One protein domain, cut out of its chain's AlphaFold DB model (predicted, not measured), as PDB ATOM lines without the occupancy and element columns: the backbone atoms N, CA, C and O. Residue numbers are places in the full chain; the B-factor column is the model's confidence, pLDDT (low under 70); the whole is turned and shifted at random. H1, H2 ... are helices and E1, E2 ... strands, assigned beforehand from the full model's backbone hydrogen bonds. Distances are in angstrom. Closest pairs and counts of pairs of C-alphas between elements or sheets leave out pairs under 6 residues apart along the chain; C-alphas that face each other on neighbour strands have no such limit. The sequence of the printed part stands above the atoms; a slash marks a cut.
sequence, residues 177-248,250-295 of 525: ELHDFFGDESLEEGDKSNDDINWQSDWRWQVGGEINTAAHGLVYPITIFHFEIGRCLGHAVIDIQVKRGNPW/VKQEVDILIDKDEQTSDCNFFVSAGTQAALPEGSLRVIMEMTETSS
ATOM      1  N   GLU A 177      24.958  16.201  46.067       82.75
ATOM      2  CA  GLU A 177      23.540  16.319  45.712       82.75
ATOM      3  C   GLU A 177      23.293  15.550  44.408       82.75
ATOM      4  O   GLU A 177      23.762  15.931  43.335       82.75
ATOM      5  N   LEU A 178      22.577  14.426  44.505       86.44
ATOM      6  CA  LEU A 178      22.466  13.473  43.399       86.44
ATOM      7  C   LEU A 178      21.780  14.088  42.175       86.44
ATOM      8  O   LEU A 178      22.211  13.849  41.054       86.44
ATOM      9  N   HIS A 179      20.735  14.892  42.379       82.31
ATOM     10  CA  HIS A 179      20.033  15.533  41.267       82.31
ATOM     11  C   HIS A 179      20.881  16.612  40.586       82.31
ATOM     12  O   HIS A 179      20.843  16.730  39.369       82.31
ATOM     13  N   ASP A 180      21.686  17.359  41.342       77.62
ATOM     14  CA  ASP A 180      22.569  18.369  40.756       77.62
ATOM     15  C   ASP A 180      23.693  17.730  39.932       77.62
ATOM     16  O   ASP A 180      24.066  18.260  38.888       77.62
ATOM     17  N   PHE A 181      24.217  16.579  40.368       80.25
ATOM     18  CA  PHE A 181      25.282  15.880  39.647       80.25
ATOM     19  C   PHE A 181      24.764  15.078  38.444       80.25
ATOM     20  O   PHE A 181      25.340  15.149  37.362       80.25
ATOM     21  N   PHE A 182      23.696  14.295  38.621       81.44
ATOM     22  CA  PHE A 182      23.176  13.384  37.591       81.44
ATOM     23  C   PHE A 182      22.028  13.983  36.759       81.44
ATOM     24  O   PHE A 182      21.614  13.389  35.768       81.44
ATOM     25  N   GLY A 183      21.495  15.148  37.134       79.50
ATOM     26  CA  GLY A 183      20.326  15.737  36.489       79.50
ATOM     27  C   GLY A 183      19.064  14.889  36.674       79.50
ATOM     28  O   GLY A 183      18.822  14.304  37.732       79.50
ATOM     29  N   ASP A 184      18.242  14.838  35.626       81.00
ATOM     30  CA  ASP A 184      17.027  14.013  35.557       81.00
ATOM     31  C   ASP A 184      17.305  12.559  35.097       81.00
ATOM     32  O   ASP A 184      16.364  11.814  34.808       81.00
ATOM     33  N   GLU A 185      18.577  12.146  35.004       81.56
ATOM     34  CA  GLU A 185      18.967  10.819  34.516       81.56
ATOM     35  C   GLU A 185      18.518   9.704  35.477       81.56
ATOM     36  O   GLU A 185      18.656   9.795  36.702       81.56
ATOM     37  N   SER A 186      17.984   8.613  34.922       84.94
ATOM     38  CA  SER A 186      17.644   7.421  35.699       84.94
ATOM     39  C   SER A 186      18.848   6.493  35.758       84.94
ATOM     40  O   SER A 186      19.228   5.929  34.745       84.94
ATOM     41  N   LEU A 187      19.403   6.296  36.952       87.00
ATOM     42  CA  LEU A 187      20.579   5.450  37.157       87.00
ATOM     43  C   LEU A 187      20.177   3.976  37.325       87.00
ATOM     44  O   LEU A 187      19.567   3.602  38.335       87.00
ATOM     45  N   GLU A 188      20.541   3.135  36.361       89.88
ATOM     46  CA  GLU A 188      20.336   1.686  36.365       89.88
ATOM     47  C   GLU A 188      21.660   0.912  36.471       89.88
ATOM     48  O   GLU A 188      22.753   1.417  36.223       89.88
ATOM     49  N   GLU A 189      21.576  -0.355  36.887       92.38
ATOM     50  CA  GLU A 189      22.756  -1.216  37.013       92.38
ATOM     51  C   GLU A 189      23.490  -1.355  35.674       92.38
ATOM     52  O   GLU A 189      22.934  -1.835  34.685       92.38
ATOM     53  N   GLY A 190      24.784  -1.033  35.684       91.25
ATOM     54  CA  GLY A 190      25.648  -1.135  34.515       91.25
ATOM     55  C   GLY A 190      25.731   0.141  33.683       91.25
ATOM     56  O   GLY A 190      26.584   0.177  32.792       91.25
ATOM     57  N   ASP A 191      24.933   1.166  33.992       91.81
ATOM     58  CA  ASP A 191      24.988   2.455  33.307       91.81
ATOM     59  C   ASP A 191      26.339   3.140  33.503       91.81
ATOM     60  O   ASP A 191      26.997   3.016  34.547       91.81
ATOM     61  N   LYS A 192      26.762   3.869  32.468       91.31
ATOM     62  CA  LYS A 192      28.029   4.598  32.431       91.31
ATOM     63  C   LYS A 192      27.870   5.908  31.688       91.31
ATOM     64  O   LYS A 192      27.359   5.929  30.573       91.31
ATOM     65  N   SER A 193      28.479   6.962  32.216       85.88
ATOM     66  CA  SER A 193      28.520   8.270  31.550       85.88
ATOM     67  C   SER A 193      29.212   8.242  30.183       85.88
ATOM     68  O   SER A 193      28.949   9.085  29.340       85.88
ATOM     69  N   ASN A 194      30.143   7.306  29.955       78.62
ATOM     70  CA  ASN A 194      30.856   7.196  28.674       78.62
ATOM     71  C   ASN A 194      29.946   6.753  27.522       78.62
ATOM     72  O   ASN A 194      30.300   6.957  26.360       78.62
ATOM     73  N   ASP A 195      28.816   6.127  27.848       79.25
ATOM     74  CA  ASP A 195      27.826   5.679  26.877       79.25
ATOM     75  C   ASP A 195      26.726   6.742  26.657       79.25
ATOM     76  O   ASP A 195      25.925   6.614  25.729       79.25
ATOM     77  N   ASP A 196      26.723   7.821  27.454       74.88
ATOM     78  CA  ASP A 196      25.822   8.964  27.313       74.88
ATOM     79  C   ASP A 196      26.436  10.050  26.412       74.88
ATOM     80  O   ASP A 196      27.402  10.732  26.754       74.88
ATOM     81  N   ILE A 197      25.834  10.237  25.237       69.81
ATOM     82  CA  ILE A 197      26.256  11.239  24.249       69.81
ATOM     83  C   ILE A 197      26.001  12.687  24.699       69.81
ATOM     84  O   ILE A 197      26.594  13.612  24.141       69.81
ATOM     85  N   ASN A 198      25.116  12.898  25.673       74.69
ATOM     86  CA  ASN A 198      24.771  14.221  26.187       74.69
ATOM     87  C   ASN A 198      25.634  14.629  27.387       74.69
ATOM     88  O   ASN A 198      25.570  15.782  27.813       74.69
ATOM     89  N   TRP A 199      26.459  13.722  27.911       75.69
ATOM     90  CA  TRP A 199      27.276  13.979  29.085       75.69
ATOM     91  C   TRP A 199      28.529  14.805  28.742       75.69
ATOM     92  O   TRP A 199      29.523  14.302  28.217       75.69
ATOM     93  N   GLN A 200      28.494  16.100  29.067       69.19
ATOM     94  CA  GLN A 200      29.536  17.087  28.731       69.19
ATOM     95  C   GLN A 200      30.413  17.498  29.931       69.19
ATOM     96  O   GLN A 200      30.872  18.634  29.999       69.19
ATOM     97  N   SER A 201      30.652  16.595  30.886       70.06
ATOM     98  CA  SER A 201      31.541  16.829  32.042       70.06
ATOM     99  C   SER A 201      32.799  15.963  31.967       70.06
ATOM    100  O   SER A 201      32.739  14.865  31.424       70.06
ATOM    101  N   ASP A 202      33.929  16.407  32.522       66.69
ATOM    102  CA  ASP A 202      35.144  15.582  32.646       66.69
ATOM    103  C   ASP A 202      35.070  14.551  33.780       66.69
ATOM    104  O   ASP A 202      35.843  13.586  33.808       66.69
ATOM    105  N   TRP A 203      34.099  14.706  34.678       76.62
ATOM    106  CA  TRP A 203      33.724  13.676  35.636       76.62
ATOM    107  C   TRP A 203      32.944  12.585  34.921       76.62
ATOM    108  O   TRP A 203      31.983  12.858  34.210       76.62
ATOM    109  N   ARG A 204      33.350  11.337  35.098       82.31
ATOM    110  CA  ARG A 204      32.686  10.150  34.566       82.31
ATOM    111  C   ARG A 204      32.131   9.333  35.711       82.31
ATOM    112  O   ARG A 204      32.617   9.433  36.832       82.31
ATOM    113  N   TRP A 205      31.143   8.499  35.431       87.94
ATOM    114  CA  TRP A 205      30.537   7.653  36.447       87.94
ATOM    115  C   TRP A 205      30.140   6.286  35.901       87.94
ATOM    116  O   TRP A 205      29.931   6.110  34.697       87.94
ATOM    117  N   GLN A 206      30.061   5.309  36.800       94.94
ATOM    118  CA  GLN A 206      29.586   3.959  36.525       94.94
ATOM    119  C   GLN A 206      28.743   3.443  37.694       94.94
ATOM    120  O   GLN A 206      29.187   3.464  38.841       94.94
ATOM    121  N   VAL A 207      27.566   2.903  37.380       96.12
ATOM    122  CA  VAL A 207      26.648   2.297  38.351       96.12
ATOM    123  C   VAL A 207      26.933   0.798  38.462       96.12
ATOM    124  O   VAL A 207      26.950   0.062  37.472       96.12
ATOM    125  N   GLY A 208      27.183   0.330  39.680       96.00
ATOM    126  CA  GLY A 208      27.323  -1.088  39.997       96.00
ATOM    127  C   GLY A 208      25.987  -1.762  40.323       96.00
ATOM    128  O   GLY A 208      24.944  -1.120  40.433       96.00
ATOM    129  N   GLY A 209      26.022  -3.085  40.494       95.38
ATOM    130  CA  GLY A 209      24.839  -3.856  40.884       95.38
ATOM    131  C   GLY A 209      24.398  -3.588  42.321       95.38
ATOM    132  O   GLY A 209      25.219  -3.262  43.179       95.38
ATOM    133  N   GLU A 210      23.099  -3.745  42.582       95.50
ATOM    134  CA  GLU A 210      22.518  -3.528  43.911       95.50
ATOM    135  C   GLU A 210      23.172  -4.457  44.950       95.50
ATOM    136  O   GLU A 210      23.252  -5.678  44.776       95.50
ATOM    137  N   ILE A 211      23.625  -3.876  46.059       95.62
ATOM    138  CA  ILE A 211      24.218  -4.601  47.182       95.62
ATOM    139  C   ILE A 211      23.385  -4.400  48.444       95.62
ATOM    140  O   ILE A 211      22.761  -3.362  48.647       95.62
ATOM    141  N   ASN A 212      23.403  -5.392  49.333       94.88
ATOM    142  CA  ASN A 212      22.782  -5.280  50.648       94.88
ATOM    143  C   ASN A 212      23.849  -5.002  51.712       94.88
ATOM    144  O   ASN A 212      24.704  -5.848  51.978       94.88
ATOM    145  N   THR A 213      23.783  -3.831  52.335       92.62
ATOM    146  CA  THR A 213      24.687  -3.410  53.408       92.62
ATOM    147  C   THR A 213      24.044  -3.623  54.775       92.62
ATOM    148  O   THR A 213      22.833  -3.475  54.947       92.62
ATOM    149  N   ALA A 214      24.860  -3.937  55.783       88.19
ATOM    150  CA  ALA A 214      24.367  -4.131  57.148       88.19
ATOM    151  C   ALA A 214      23.762  -2.851  57.756       88.19
ATOM    152  O   ALA A 214      22.856  -2.947  58.581       88.19
ATOM    153  N   ALA A 215      24.259  -1.678  57.350       87.06
ATOM    154  CA  ALA A 215      23.859  -0.385  57.900       87.06
ATOM    155  C   ALA A 215      22.657   0.243  57.169       87.06
ATOM    156  O   ALA A 215      21.754   0.756  57.826       87.06
ATOM    157  N   HIS A 216      22.595   0.163  55.833       90.81
ATOM    158  CA  HIS A 216      21.625   0.936  55.040       90.81
ATOM    159  C   HIS A 216      20.633   0.079  54.240       90.81
ATOM    160  O   HIS A 216      19.652   0.612  53.703       90.81
ATOM    161  N   GLY A 217      20.825  -1.245  54.218       92.94
ATOM    162  CA  GLY A 217      20.031  -2.179  53.425       92.94
ATOM    163  C   GLY A 217      20.459  -2.183  51.958       92.94
ATOM    164  O   GLY A 217      21.651  -2.104  51.660       92.94
ATOM    165  N   LEU A 218      19.483  -2.282  51.052       95.25
ATOM    166  CA  LEU A 218      19.713  -2.273  49.605       95.25
ATOM    167  C   LEU A 218      20.161  -0.888  49.122       95.25
ATOM    168  O   LEU A 218      19.464   0.105  49.352       95.25
ATOM    169  N   VAL A 219      21.318  -0.844  48.464       96.19
ATOM    170  CA  VAL A 219      21.937   0.363  47.906       96.19
ATOM    171  C   VAL A 219      22.585   0.056  46.559       96.19
ATOM    172  O   VAL A 219      23.013  -1.072  46.307       96.19
ATOM    173  N   TYR A 220      22.703   1.078  45.718       95.94
ATOM    174  CA  TYR A 220      23.451   1.032  44.466       95.94
ATOM    175  C   TYR A 220      24.811   1.708  44.669       95.94
ATOM    176  O   TYR A 220      24.843   2.886  45.037       95.94
ATOM    177  N   PRO A 221      25.930   0.992  44.482       97.12
ATOM    178  CA  PRO A 221      27.246   1.607  44.472       97.12
ATOM    179  C   PRO A 221      27.457   2.335  43.140       97.12
ATOM    180  O   PRO A 221      27.150   1.788  42.080       97.12
ATOM    181  N   ILE A 222      27.989   3.549  43.187       95.56
ATOM    182  CA  ILE A 222      28.345   4.328  42.000       95.56
ATOM    183  C   ILE A 222      29.764   4.844  42.194       95.56
ATOM    184  O   ILE A 222      30.057   5.481  43.204       95.56
ATOM    185  N   THR A 223      30.623   4.584  41.216       95.94
ATOM    186  CA  THR A 223      31.981   5.128  41.178       95.94
ATOM    187  C   THR A 223      31.992   6.318  40.238       95.94
ATOM    188  O   THR A 223      31.638   6.180  39.067       95.94
ATOM    189  N   ILE A 224      32.413   7.470  40.743       87.81
ATOM    190  CA  ILE A 224      32.598   8.720  40.013       87.81
ATOM    191  C   ILE A 224      34.107   8.979  39.925       87.81
ATOM    192  O   ILE A 224      34.815   8.827  40.913       87.81
ATOM    193  N   PHE A 225      34.633   9.356  38.763       81.19
ATOM    194  CA  PHE A 225      36.064   9.615  38.591       81.19
ATOM    195  C   PHE A 225      36.340  10.727  37.581       81.19
ATOM    196  O   PHE A 225      35.630  10.865  36.589       81.19
ATOM    197  N   HIS A 226      37.397  11.505  37.795       77.62
ATOM    198  CA  HIS A 226      37.791  12.563  36.866       77.62
ATOM    199  C   HIS A 226      38.689  12.011  35.752       77.62
ATOM    200  O   HIS A 226      39.795  11.532  36.012       77.62
ATOM    201  N   PHE A 227      38.247  12.111  34.496       70.38
ATOM    202  CA  PHE A 227      38.953  11.520  33.355       70.38
ATOM    203  C   PHE A 227      40.328  12.158  33.111       70.38
ATOM    204  O   PHE A 227      41.324  11.450  32.992       70.38
ATOM    205  N   GLU A 228      40.394  13.491  33.071       64.88
ATOM    206  CA  GLU A 228      41.639  14.209  32.760       64.88
ATOM    207  C   GLU A 228      42.707  14.083  33.858       64.88
ATOM    208  O   GLU A 228      43.844  13.731  33.545       64.88
ATOM    209  N   ILE A 229      42.349  14.268  35.139       67.06
ATOM    210  CA  ILE A 229      43.266  14.026  36.271       67.06
ATOM    211  C   ILE A 229      43.780  12.584  36.230       67.06
ATOM    212  O   ILE A 229      44.990  12.375  36.265       67.06
ATOM    213  N   GLY A 230      42.874  11.611  36.060       71.31
ATOM    214  CA  GLY A 230      43.202  10.186  35.960       71.31
ATOM    215  C   GLY A 230      44.181   9.837  34.836       71.31
ATOM    216  O   GLY A 230      44.948   8.883  34.943       71.31
ATOM    217  N   ARG A 231      44.158  10.594  33.734       70.62
ATOM    218  CA  ARG A 231      45.079  10.404  32.607       70.62
ATOM    219  C   ARG A 231      46.425  11.089  32.835       70.62
ATOM    220  O   ARG A 231      47.419  10.642  32.265       70.62
ATOM    221  N   CYS A 232      46.448  12.188  33.585       65.38
ATOM    222  CA  CYS A 232      47.534  13.155  33.515       65.38
ATOM    223  C   CYS A 232      48.302  13.379  34.820       65.38
ATOM    224  O   CYS A 232      49.506  13.539  34.724       65.38
ATOM    225  N   LEU A 233      47.663  13.433  35.991       72.38
ATOM    226  CA  LEU A 233      48.274  13.989  37.217       72.38
ATOM    227  C   LEU A 233      48.083  13.111  38.463       72.38
ATOM    228  O   LEU A 233      48.381  13.551  39.565       72.38
ATOM    229  N   GLY A 234      47.518  11.912  38.320       81.75
ATOM    230  CA  GLY A 234      47.186  11.040  39.445       81.75
ATOM    231  C   GLY A 234      45.782  10.471  39.303       81.75
ATOM    232  O   GLY A 234      45.462   9.866  38.281       81.75
ATOM    233  N   HIS A 235      44.929  10.653  40.312       85.38
ATOM    234  CA  HIS A 235      43.536  10.197  40.284       85.38
ATOM    235  C   HIS A 235      42.624  11.087  41.127       85.38
ATOM    236  O   HIS A 235      43.035  11.676  42.116       85.38
ATOM    237  N   ALA A 236      41.349  11.151  40.759       78.50
ATOM    238  CA  ALA A 236      40.305  11.732  41.594       78.50
ATOM    239  C   ALA A 236      39.079  10.836  41.481       78.50
ATOM    240  O   ALA A 236      38.477  10.752  40.407       78.50
ATOM    241  N   VAL A 237      38.769  10.117  42.557       87.00
ATOM    242  CA  VAL A 237      37.721   9.097  42.611       87.00
ATOM    243  C   VAL A 237      36.808   9.378  43.797       87.00
ATOM    244  O   VAL A 237      37.271   9.708  44.889       87.00
ATOM    245  N   ILE A 238      35.506   9.254  43.566       88.69
ATOM    246  CA  ILE A 238      34.465   9.361  44.577       88.69
ATOM    247  C   ILE A 238      33.565   8.136  44.451       88.69
ATOM    248  O   ILE A 238      32.879   7.958  43.445       88.69
ATOM    249  N   ASP A 239      33.550   7.296  45.474       95.31
ATOM    250  CA  ASP A 239      32.664   6.145  45.560       95.31
ATOM    251  C   ASP A 239      31.479   6.486  46.459       95.31
ATOM    252  O   ASP A 239      31.636   6.812  47.636       95.31
ATOM    253  N   ILE A 240      30.269   6.400  45.912       95.12
ATOM    254  CA  ILE A 240      29.035   6.672  46.646       95.12
ATOM    255  C   ILE A 240      28.151   5.433  46.732       95.12
ATOM    256  O   ILE A 240      28.119   4.586  45.842       95.12
ATOM    257  N   GLN A 241      27.381   5.342  47.811       96.56
ATOM    258  CA  GLN A 241      26.300   4.376  47.958       96.56
ATOM    259  C   GLN A 241      24.978   5.125  47.985       96.56
ATOM    260  O   GLN A 241      24.735   5.953  48.864       96.56
ATOM    261  N   VAL A 242      24.108   4.828  47.025       94.75
ATOM    262  CA  VAL A 242      22.836   5.527  46.847       94.75
ATOM    263  C   VAL A 242      21.676   4.620  47.217       94.75
ATOM    264  O   VAL A 242      21.610   3.454  46.831       94.75
ATOM    265  N   LYS A 243      20.724   5.179  47.959       92.06
ATOM    266  CA  LYS A 243      19.476   4.516  48.325       92.06
ATOM    267  C   LYS A 243      18.313   5.175  47.601       92.06
ATOM    268  O   LYS A 243      18.203   6.397  47.565       92.06
ATOM    269  N   ARG A 244      17.412   4.362  47.047       87.38
ATOM    270  CA  ARG A 244      16.237   4.865  46.323       87.38
ATOM    271  C   ARG A 244      15.417   5.818  47.198       87.38
ATOM    272  O   ARG A 244      15.001   5.441  48.291       87.38
ATOM    273  N   GLY A 245      15.123   7.001  46.660       84.06
ATOM    274  CA  GLY A 245      14.321   8.031  47.326       84.06
ATOM    275  C   GLY A 245      15.114   8.971  48.238       84.06
ATOM    276  O   GLY A 245      14.520   9.908  48.766       84.06
ATOM    277  N   ASN A 246      16.425   8.762  48.397       88.69
ATOM    278  CA  ASN A 246      17.296   9.690  49.112       88.69
ATOM    279  C   ASN A 246      17.942  10.667  48.111       88.69
ATOM    280  O   ASN A 246      18.444  10.212  47.087       88.69
ATOM    281  N   PRO A 247      17.952  11.985  48.388       87.06
ATOM    282  CA  PRO A 247      18.583  12.983  47.513       87.06
ATOM    283  C   PRO A 247      20.111  13.076  47.681       87.06
ATOM    284  O   PRO A 247      20.779  13.687  46.850       87.06
ATOM    285  N   TRP A 248      20.655  12.447  48.725       90.62
ATOM    286  CA  TRP A 248      22.086  12.376  49.033       90.62
ATOM    287  C   TRP A 248      22.518  10.917  49.219       90.62
ATOM    288  O   TRP A 248      21.679  10.069  49.566       90.62
ATOM    289  N   VAL A 250      24.107   7.628  51.038       95.81
ATOM    290  CA  VAL A 250      24.144   7.097  52.413       95.81
ATOM    291  C   VAL A 250      25.576   6.839  52.888       95.81
ATOM    292  O   VAL A 250      25.833   6.715  54.082       95.81
ATOM    293  N   LYS A 251      26.517   6.750  51.946       95.69
ATOM    294  CA  LYS A 251      27.956   6.667  52.181       95.69
ATOM    295  C   LYS A 251      28.688   7.305  51.006       95.69
ATOM    296  O   LYS A 251      28.284   7.076  49.868       95.69
ATOM    297  N   GLN A 252      29.743   8.063  51.278       93.31
ATOM    298  CA  GLN A 252      30.616   8.654  50.264       93.31
ATOM    299  C   GLN A 252      32.072   8.533  50.721       93.31
ATOM    300  O   GLN A 252      32.414   8.875  51.853       93.31
ATOM    301  N   GLU A 253      32.911   8.015  49.836       94.88
ATOM    302  CA  GLU A 253      34.352   7.876  50.004       94.88
ATOM    303  C   GLU A 253      35.034   8.682  48.900       94.88
ATOM    304  O   GLU A 253      34.673   8.559  47.734       94.88
ATOM    305  N   VAL A 254      35.996   9.525  49.261       89.56
ATOM    306  CA  VAL A 254      36.770  10.340  48.316       89.56
ATOM    307  C   VAL A 254      38.231   9.928  48.417       89.56
ATOM    308  O   VAL A 254      38.762   9.822  49.523       89.56
ATOM    309  N   ASP A 255      38.882   9.728  47.275       90.44
ATOM    310  CA  ASP A 255      40.329   9.549  47.149       90.44
ATOM    311  C   ASP A 255      40.823  10.400  45.973       90.44
ATOM    312  O   ASP A 255      40.543  10.116  44.806       90.44
ATOM    313  N   ILE A 256      41.525  11.483  46.292       83.31
ATOM    314  CA  ILE A 256      42.128  12.398  45.326       83.31
ATOM    315  C   ILE A 256      43.632  12.406  45.562       83.31
ATOM    316  O   ILE A 256      44.087  12.601  46.688       83.31
ATOM    317  N   LEU A 257      44.392  12.238  44.488       83.50
ATOM    318  CA  LEU A 257      45.829  12.427  44.414       83.50
ATOM    319  C   LEU A 257      46.133  13.284  43.186       83.50
ATOM    320  O   LEU A 257      45.851  12.883  42.056       83.50
ATOM    321  N   ILE A 258      46.733  14.442  43.428       77.56
ATOM    322  CA  ILE A 258      47.349  15.271  42.399       77.56
ATOM    323  C   ILE A 258      48.840  15.274  42.695       77.56
ATOM    324  O   ILE A 258      49.260  15.754  43.746       77.56
ATOM    325  N   ASP A 259      49.623  14.721  41.783       76.81
ATOM    326  CA  ASP A 259      51.067  14.606  41.884       76.81
ATOM    327  C   ASP A 259      51.687  14.896  40.516       76.81
ATOM    328  O   ASP A 259      51.382  14.247  39.510       76.81
ATOM    329  N   LYS A 260      52.556  15.904  40.471       70.94
ATOM    330  CA  LYS A 260      53.248  16.283  39.240       70.94
ATOM    331  C   LYS A 260      54.207  15.192  38.764       70.94
ATOM    332  O   LYS A 260      54.399  15.050  37.558       70.94
ATOM    333  N   ASP A 261      54.778  14.398  39.667       77.88
ATOM    334  CA  ASP A 261      55.709  13.326  39.300       77.88
ATOM    335  C   ASP A 261      55.006  12.165  38.573       77.88
ATOM    336  O   ASP A 261      55.646  11.413  37.833       77.88
ATOM    337  N   GLU A 262      53.683  12.051  38.707       72.69
ATOM    338  CA  GLU A 262      52.846  11.089  37.978       72.69
ATOM    339  C   GLU A 262      52.463  11.590  36.566       72.69
ATOM    340  O   GLU A 262      51.631  10.983  35.884       72.69
ATOM    341  N   GLN A 263      53.075  12.686  36.090       66.00
ATOM    342  CA  GLN A 263      52.749  13.278  34.795       66.00
ATOM    343  C   GLN A 263      53.003  12.330  33.616       66.00
ATOM    344  O   GLN A 263      54.121  11.865  33.372       66.00
ATOM    345  N   THR A 264      51.968  12.106  32.801       65.56
ATOM    346  CA  THR A 264      52.069  11.299  31.575       65.56
ATOM    347  C   THR A 264      52.258  12.155  30.314       65.56
ATOM    348  O   THR A 264      52.003  13.359  30.286       65.56
ATOM    349  N   SER A 265      52.690  11.537  29.206       58.50
ATOM    350  CA  SER A 265      52.882  12.227  27.917       58.50
ATOM    351  C   SER A 265      51.593  12.770  27.280       58.50
ATOM    352  O   SER A 265      51.667  13.524  26.310       58.50
ATOM    353  N   ASP A 266      50.423  12.393  27.802       56.00
ATOM    354  CA  ASP A 266      49.110  12.754  27.256       56.00
ATOM    355  C   ASP A 266      48.564  14.082  27.828       56.00
ATOM    356  O   ASP A 266      47.477  14.528  27.467       56.00
ATOM    357  N   CYS A 267      49.347  14.764  28.668       56.53
ATOM    358  CA  CYS A 267      49.011  16.015  29.358       56.53
ATOM    359  C   CYS A 267      49.006  17.291  28.495       56.53
ATOM    360  O   CYS A 267      48.922  18.398  29.030       56.53
ATOM    361  N   ASN A 268      49.090  17.176  27.166       42.88
ATOM    362  CA  ASN A 268      49.231  18.324  26.257       42.88
ATOM    363  C   ASN A 268      48.106  19.373  26.385       42.88
ATOM    364  O   ASN A 268      48.317  20.526  26.013       42.88
ATOM    365  N   PHE A 269      46.928  19.011  26.902       41.50
ATOM    366  CA  PHE A 269      45.812  19.942  27.093       41.50
ATOM    367  C   PHE A 269      46.063  20.956  28.226       41.50
ATOM    368  O   PHE A 269      45.981  22.155  27.977       41.50
ATOM    369  N   PHE A 270      46.492  20.511  29.416       40.81
ATOM    370  CA  PHE A 270      46.828  21.410  30.536       40.81
ATOM    371  C   PHE A 270      47.988  22.364  30.205       40.81
ATOM    372  O   PHE A 270      48.032  23.489  30.684       40.81
ATOM    373  N   VAL A 271      48.901  21.934  29.328       38.38
ATOM    374  CA  VAL A 271      50.059  22.726  28.879       38.38
ATOM    375  C   VAL A 271      49.697  23.715  27.754       38.38
ATOM    376  O   VAL A 271      50.420  24.684  27.530       38.38
ATOM    377  N   SER A 272      48.589  23.505  27.029       31.06
ATOM    378  CA  SER A 272      48.209  24.322  25.861       31.06
ATOM    379  C   SER A 272      47.130  25.373  26.133       31.06
ATOM    380  O   SER A 272      46.916  26.237  25.284       31.06
ATOM    381  N   ALA A 273      46.505  25.362  27.314       31.23
ATOM    382  CA  ALA A 273      45.450  26.299  27.709       31.23
ATOM    383  C   ALA A 273      45.936  27.718  28.090       31.23
ATOM    384  O   ALA A 273      45.171  28.495  28.649       31.23
ATOM    385  N   GLY A 274      47.185  28.095  27.791       33.28
ATOM    386  CA  GLY A 274      47.668  29.473  27.975       33.28
ATOM    387  C   GLY A 274      47.841  29.934  29.429       33.28
ATOM    388  O   GLY A 274      48.345  31.029  29.649       33.28
ATOM    389  N   THR A 275      47.509  29.104  30.417       34.34
ATOM    390  CA  THR A 275      47.861  29.311  31.823       34.34
ATOM    391  C   THR A 275      49.355  29.055  32.006       34.34
ATOM    392  O   THR A 275      49.799  27.910  32.006       34.34
ATOM    393  N   GLN A 276      50.152  30.113  32.174       34.66
ATOM    394  CA  GLN A 276      51.574  30.015  32.545       34.66
ATOM    395  C   GLN A 276      51.807  29.451  33.962       34.66
ATOM    396  O   GLN A 276      52.951  29.356  34.396       34.66
ATOM    397  N   ALA A 277      50.759  29.032  34.675       42.06
ATOM    398  CA  ALA A 277      50.894  28.273  35.908       42.06
ATOM    399  C   ALA A 277      51.373  26.852  35.575       42.06
ATOM    400  O   ALA A 277      50.580  25.941  35.327       42.06
ATOM    401  N   ALA A 278      52.692  26.656  35.525       54.69
ATOM    402  CA  ALA A 278      53.254  25.322  35.661       54.69
ATOM    403  C   ALA A 278      52.677  24.711  36.948       54.69
ATOM    404  O   ALA A 278      52.706  25.366  37.986       54.69
ATOM    405  N   LEU A 279      52.131  23.489  36.881       55.41
ATOM    406  CA  LEU A 279      51.716  22.783  38.094       55.41
ATOM    407  C   LEU A 279      52.883  22.802  39.092       55.41
ATOM    408  O   LEU A 279      54.003  22.451  38.688       55.41
ATOM    409  N   PRO A 280      52.652  23.228  40.341       62.19
ATOM    410  CA  PRO A 280      53.705  23.281  41.340       62.19
ATOM    411  C   PRO A 280      54.302  21.905  41.612       62.19
ATOM    412  O   PRO A 280      53.616  20.886  41.552       62.19
ATOM    413  N   GLU A 281      55.595  21.876  41.917       73.62
ATOM    414  CA  GLU A 281      56.267  20.685  42.427       73.62
ATOM    415  C   GLU A 281      55.660  20.252  43.771       73.62
ATOM    416  O   GLU A 281      55.461  21.069  44.681       73.62
ATOM    417  N   GLY A 282      55.410  18.948  43.910       76.94
ATOM    418  CA  GLY A 282      54.815  18.357  45.105       76.94
ATOM    419  C   GLY A 282      53.564  17.525  44.831       76.94
ATOM    420  O   GLY A 282      53.220  17.236  43.685       76.94
ATOM    421  N   SER A 283      52.878  17.149  45.911       81.94
ATOM    422  CA  SER A 283      51.659  16.345  45.855       81.94
ATOM    423  C   SER A 283      50.591  16.821  46.837       81.94
ATOM    424  O   SER A 283      50.884  17.237  47.959       81.94
ATOM    425  N   LEU A 284      49.334  16.743  46.404       78.50
ATOM    426  CA  LEU A 284      48.135  16.903  47.221       78.50
ATOM    427  C   LEU A 284      47.406  15.568  47.261       78.50
ATOM    428  O   LEU A 284      47.041  15.021  46.220       78.50
ATOM    429  N   ARG A 285      47.128  15.077  48.465       86.06
ATOM    430  CA  ARG A 285      46.299  13.901  48.679       86.06
ATOM    431  C   ARG A 285      45.154  14.202  49.630       86.06
ATOM    432  O   ARG A 285      45.378  14.693  50.731       86.06
ATOM    433  N   VAL A 286      43.943  13.840  49.230       84.50
ATOM    434  CA  VAL A 286      42.731  13.954  50.041       84.50
ATOM    435  C   VAL A 286      42.072  12.588  50.111       84.50
ATOM    436  O   VAL A 286      41.732  12.006  49.087       84.50
ATOM    437  N   ILE A 287      41.880  12.082  51.323       91.81
ATOM    438  CA  ILE A 287      41.035  10.915  51.583       91.81
ATOM    439  C   ILE A 287      39.909  11.378  52.483       91.81
ATOM    440  O   ILE A 287      40.189  12.063  53.461       91.81
ATOM    441  N   MET A 288      38.675  10.983  52.197       89.88
ATOM    442  CA  MET A 288      37.524  11.253  53.054       89.88
ATOM    443  C   MET A 288      36.602  10.037  53.097       89.88
ATOM    444  O   MET A 288      36.410   9.361  52.089       89.88
ATOM    445  N   GLU A 289      36.019   9.770  54.260       94.56
ATOM    446  CA  GLU A 289      34.894   8.857  54.425       94.56
ATOM    447  C   GLU A 289      33.792   9.544  55.235       94.56
ATOM    448  O   GLU A 289      34.004   9.962  56.381       94.56
ATOM    449  N   MET A 290      32.599   9.609  54.643       93.44
ATOM    450  CA  MET A 290      31.382  10.050  55.304       93.44
ATOM    451  C   MET A 290      30.296   8.987  55.199       93.44
ATOM    452  O   MET A 290      30.137   8.315  54.179       93.44
ATOM    453  N   THR A 291      29.529   8.840  56.272       95.44
ATOM    454  CA  THR A 291      28.426   7.877  56.347       95.44
ATOM    455  C   THR A 291      27.214   8.538  56.983       95.44
ATOM    456  O   THR A 291      27.329   9.199  58.016       95.44
ATOM    457  N   GLU A 292      26.047   8.351  56.370       95.44
ATOM    458  CA  GLU A 292      24.760   8.754  56.923       95.44
ATOM    459  C   GLU A 292      24.550   8.086  58.286       95.44
ATOM    460  O   GLU A 292      24.659   6.869  58.435       95.44
ATOM    461  N   THR A 293      24.174   8.872  59.285       95.19
ATOM    462  CA  THR A 293      23.730   8.352  60.581       95.19
ATOM    463  C   THR A 293      22.215   8.360  60.701       95.19
ATOM    464  O   THR A 293      21.638   7.475  61.337       95.19
ATOM    465  N   SER A 294      21.558   9.347  60.089       93.25
ATOM    466  CA  SER A 294      20.109   9.492  60.123       93.25
ATOM    467  C   SER A 294      19.587  10.257  58.904       93.25
ATOM    468  O   SER A 294      20.203  11.207  58.416       93.25
ATOM    469  N   SER A 295      18.395   9.902  58.432       91.50
ATOM    470  CA  SER A 295      17.651  10.706  57.465       91.50
ATOM    471  C   SER A 295      16.167  10.695  57.782       91.50
ATOM    472  O   SER A 295      15.604   9.717  58.272       91.50
TER     473      SER A 295
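What this domain is: This is residues 177 to 248 and 250 to 295 of the 525 residues of an uncharacterized protein of Candidatus Poseidoniales archaeon (UniProt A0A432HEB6). The model is one twisted antiparallel sheet, a wall in which the long strands E3, E4, E5 and E6 run side by side, while short E1 and E2 pair with different parts of E3 at the edge away from E6. H2 stands at the sheet's level where E3 passes to E4, H3 sits on the loop from E5 to E6, from which residues 272 to 277 stick out, and the unnamed stretch 183 to 202 loops beyond the E1 edge. The printed part has 118 residues with three named helices and six named strands, in the order H1 E1 E2 E3 H2 E4 E5 H3 E6, a mixed class. It is only just loose, close to compact, with a radius of gyration of the C-alphas of 16.6 A, and only just elongated, spanning 48 by 31 by 21 A.

Where its parts are: Find C-alpha 178 at (22.466, 13.473, 43.399), where H1 begins, residues 178 to 182. Next come E1, residues 203 to 207, E2, residues 211 to 213, and E3, residues 217 to 226, 28.4 A long from C-alpha 217 at (20.031, -2.179, 53.425). H2 is residues 227 to 232; E4, residues 234 to 242, is 26.0 A long and E5, residues 251 to 259, is 26.5 A. After H3, residues 268 to 272, E6 runs 35.3 A through residues 283 to 294, to C-alpha 294 at (20.109, 9.492, 60.123).

How they stand to each other: Look first at E3, which has E1 and E2 on one side and E4 on the other side. E1 is antiparallel to it at 152 degrees, with N 204 and O 225 2.8 A apart. E2 and E3 form a hairpin, with N 213 and O 217 2.8 A apart. Between E3 and E4, N 224 and O 238 are 2.8 A apart. E4 and E5 are antiparallel at 175 degrees, with N 239 and O 253 2.8 A apart. E5 and the edge strand E6 follow at 176 degrees, with N 284 and O 258 2.8 A apart. H2 is on the sheet, at the sheet's level, 1.7 A in height; its closest C-alphas to E4 are those of Ile 229 and His 235, 5.6 A apart. H3 is near H2 but not on the sheet, and H1 is only just not on it, with 4 pairs of C-alphas within 10 A. In H1, H2 and H3 every O i to N i+4 pair is within hydrogen-bond range.

The domain as a whole: The C-alphas farthest apart, of Ala 214 and Gly 274, are 50.2 A apart. Residue 249 is not printed, and C-alphas 248 and 250 are 6.6 A apart across the cut. The link from H1 to E1, 20 residues, is long. Residues 272 to 277 stand free. The mean pLDDT of the printed part is 79.5, and 24 residues are under 70, among them residues 263 to 280.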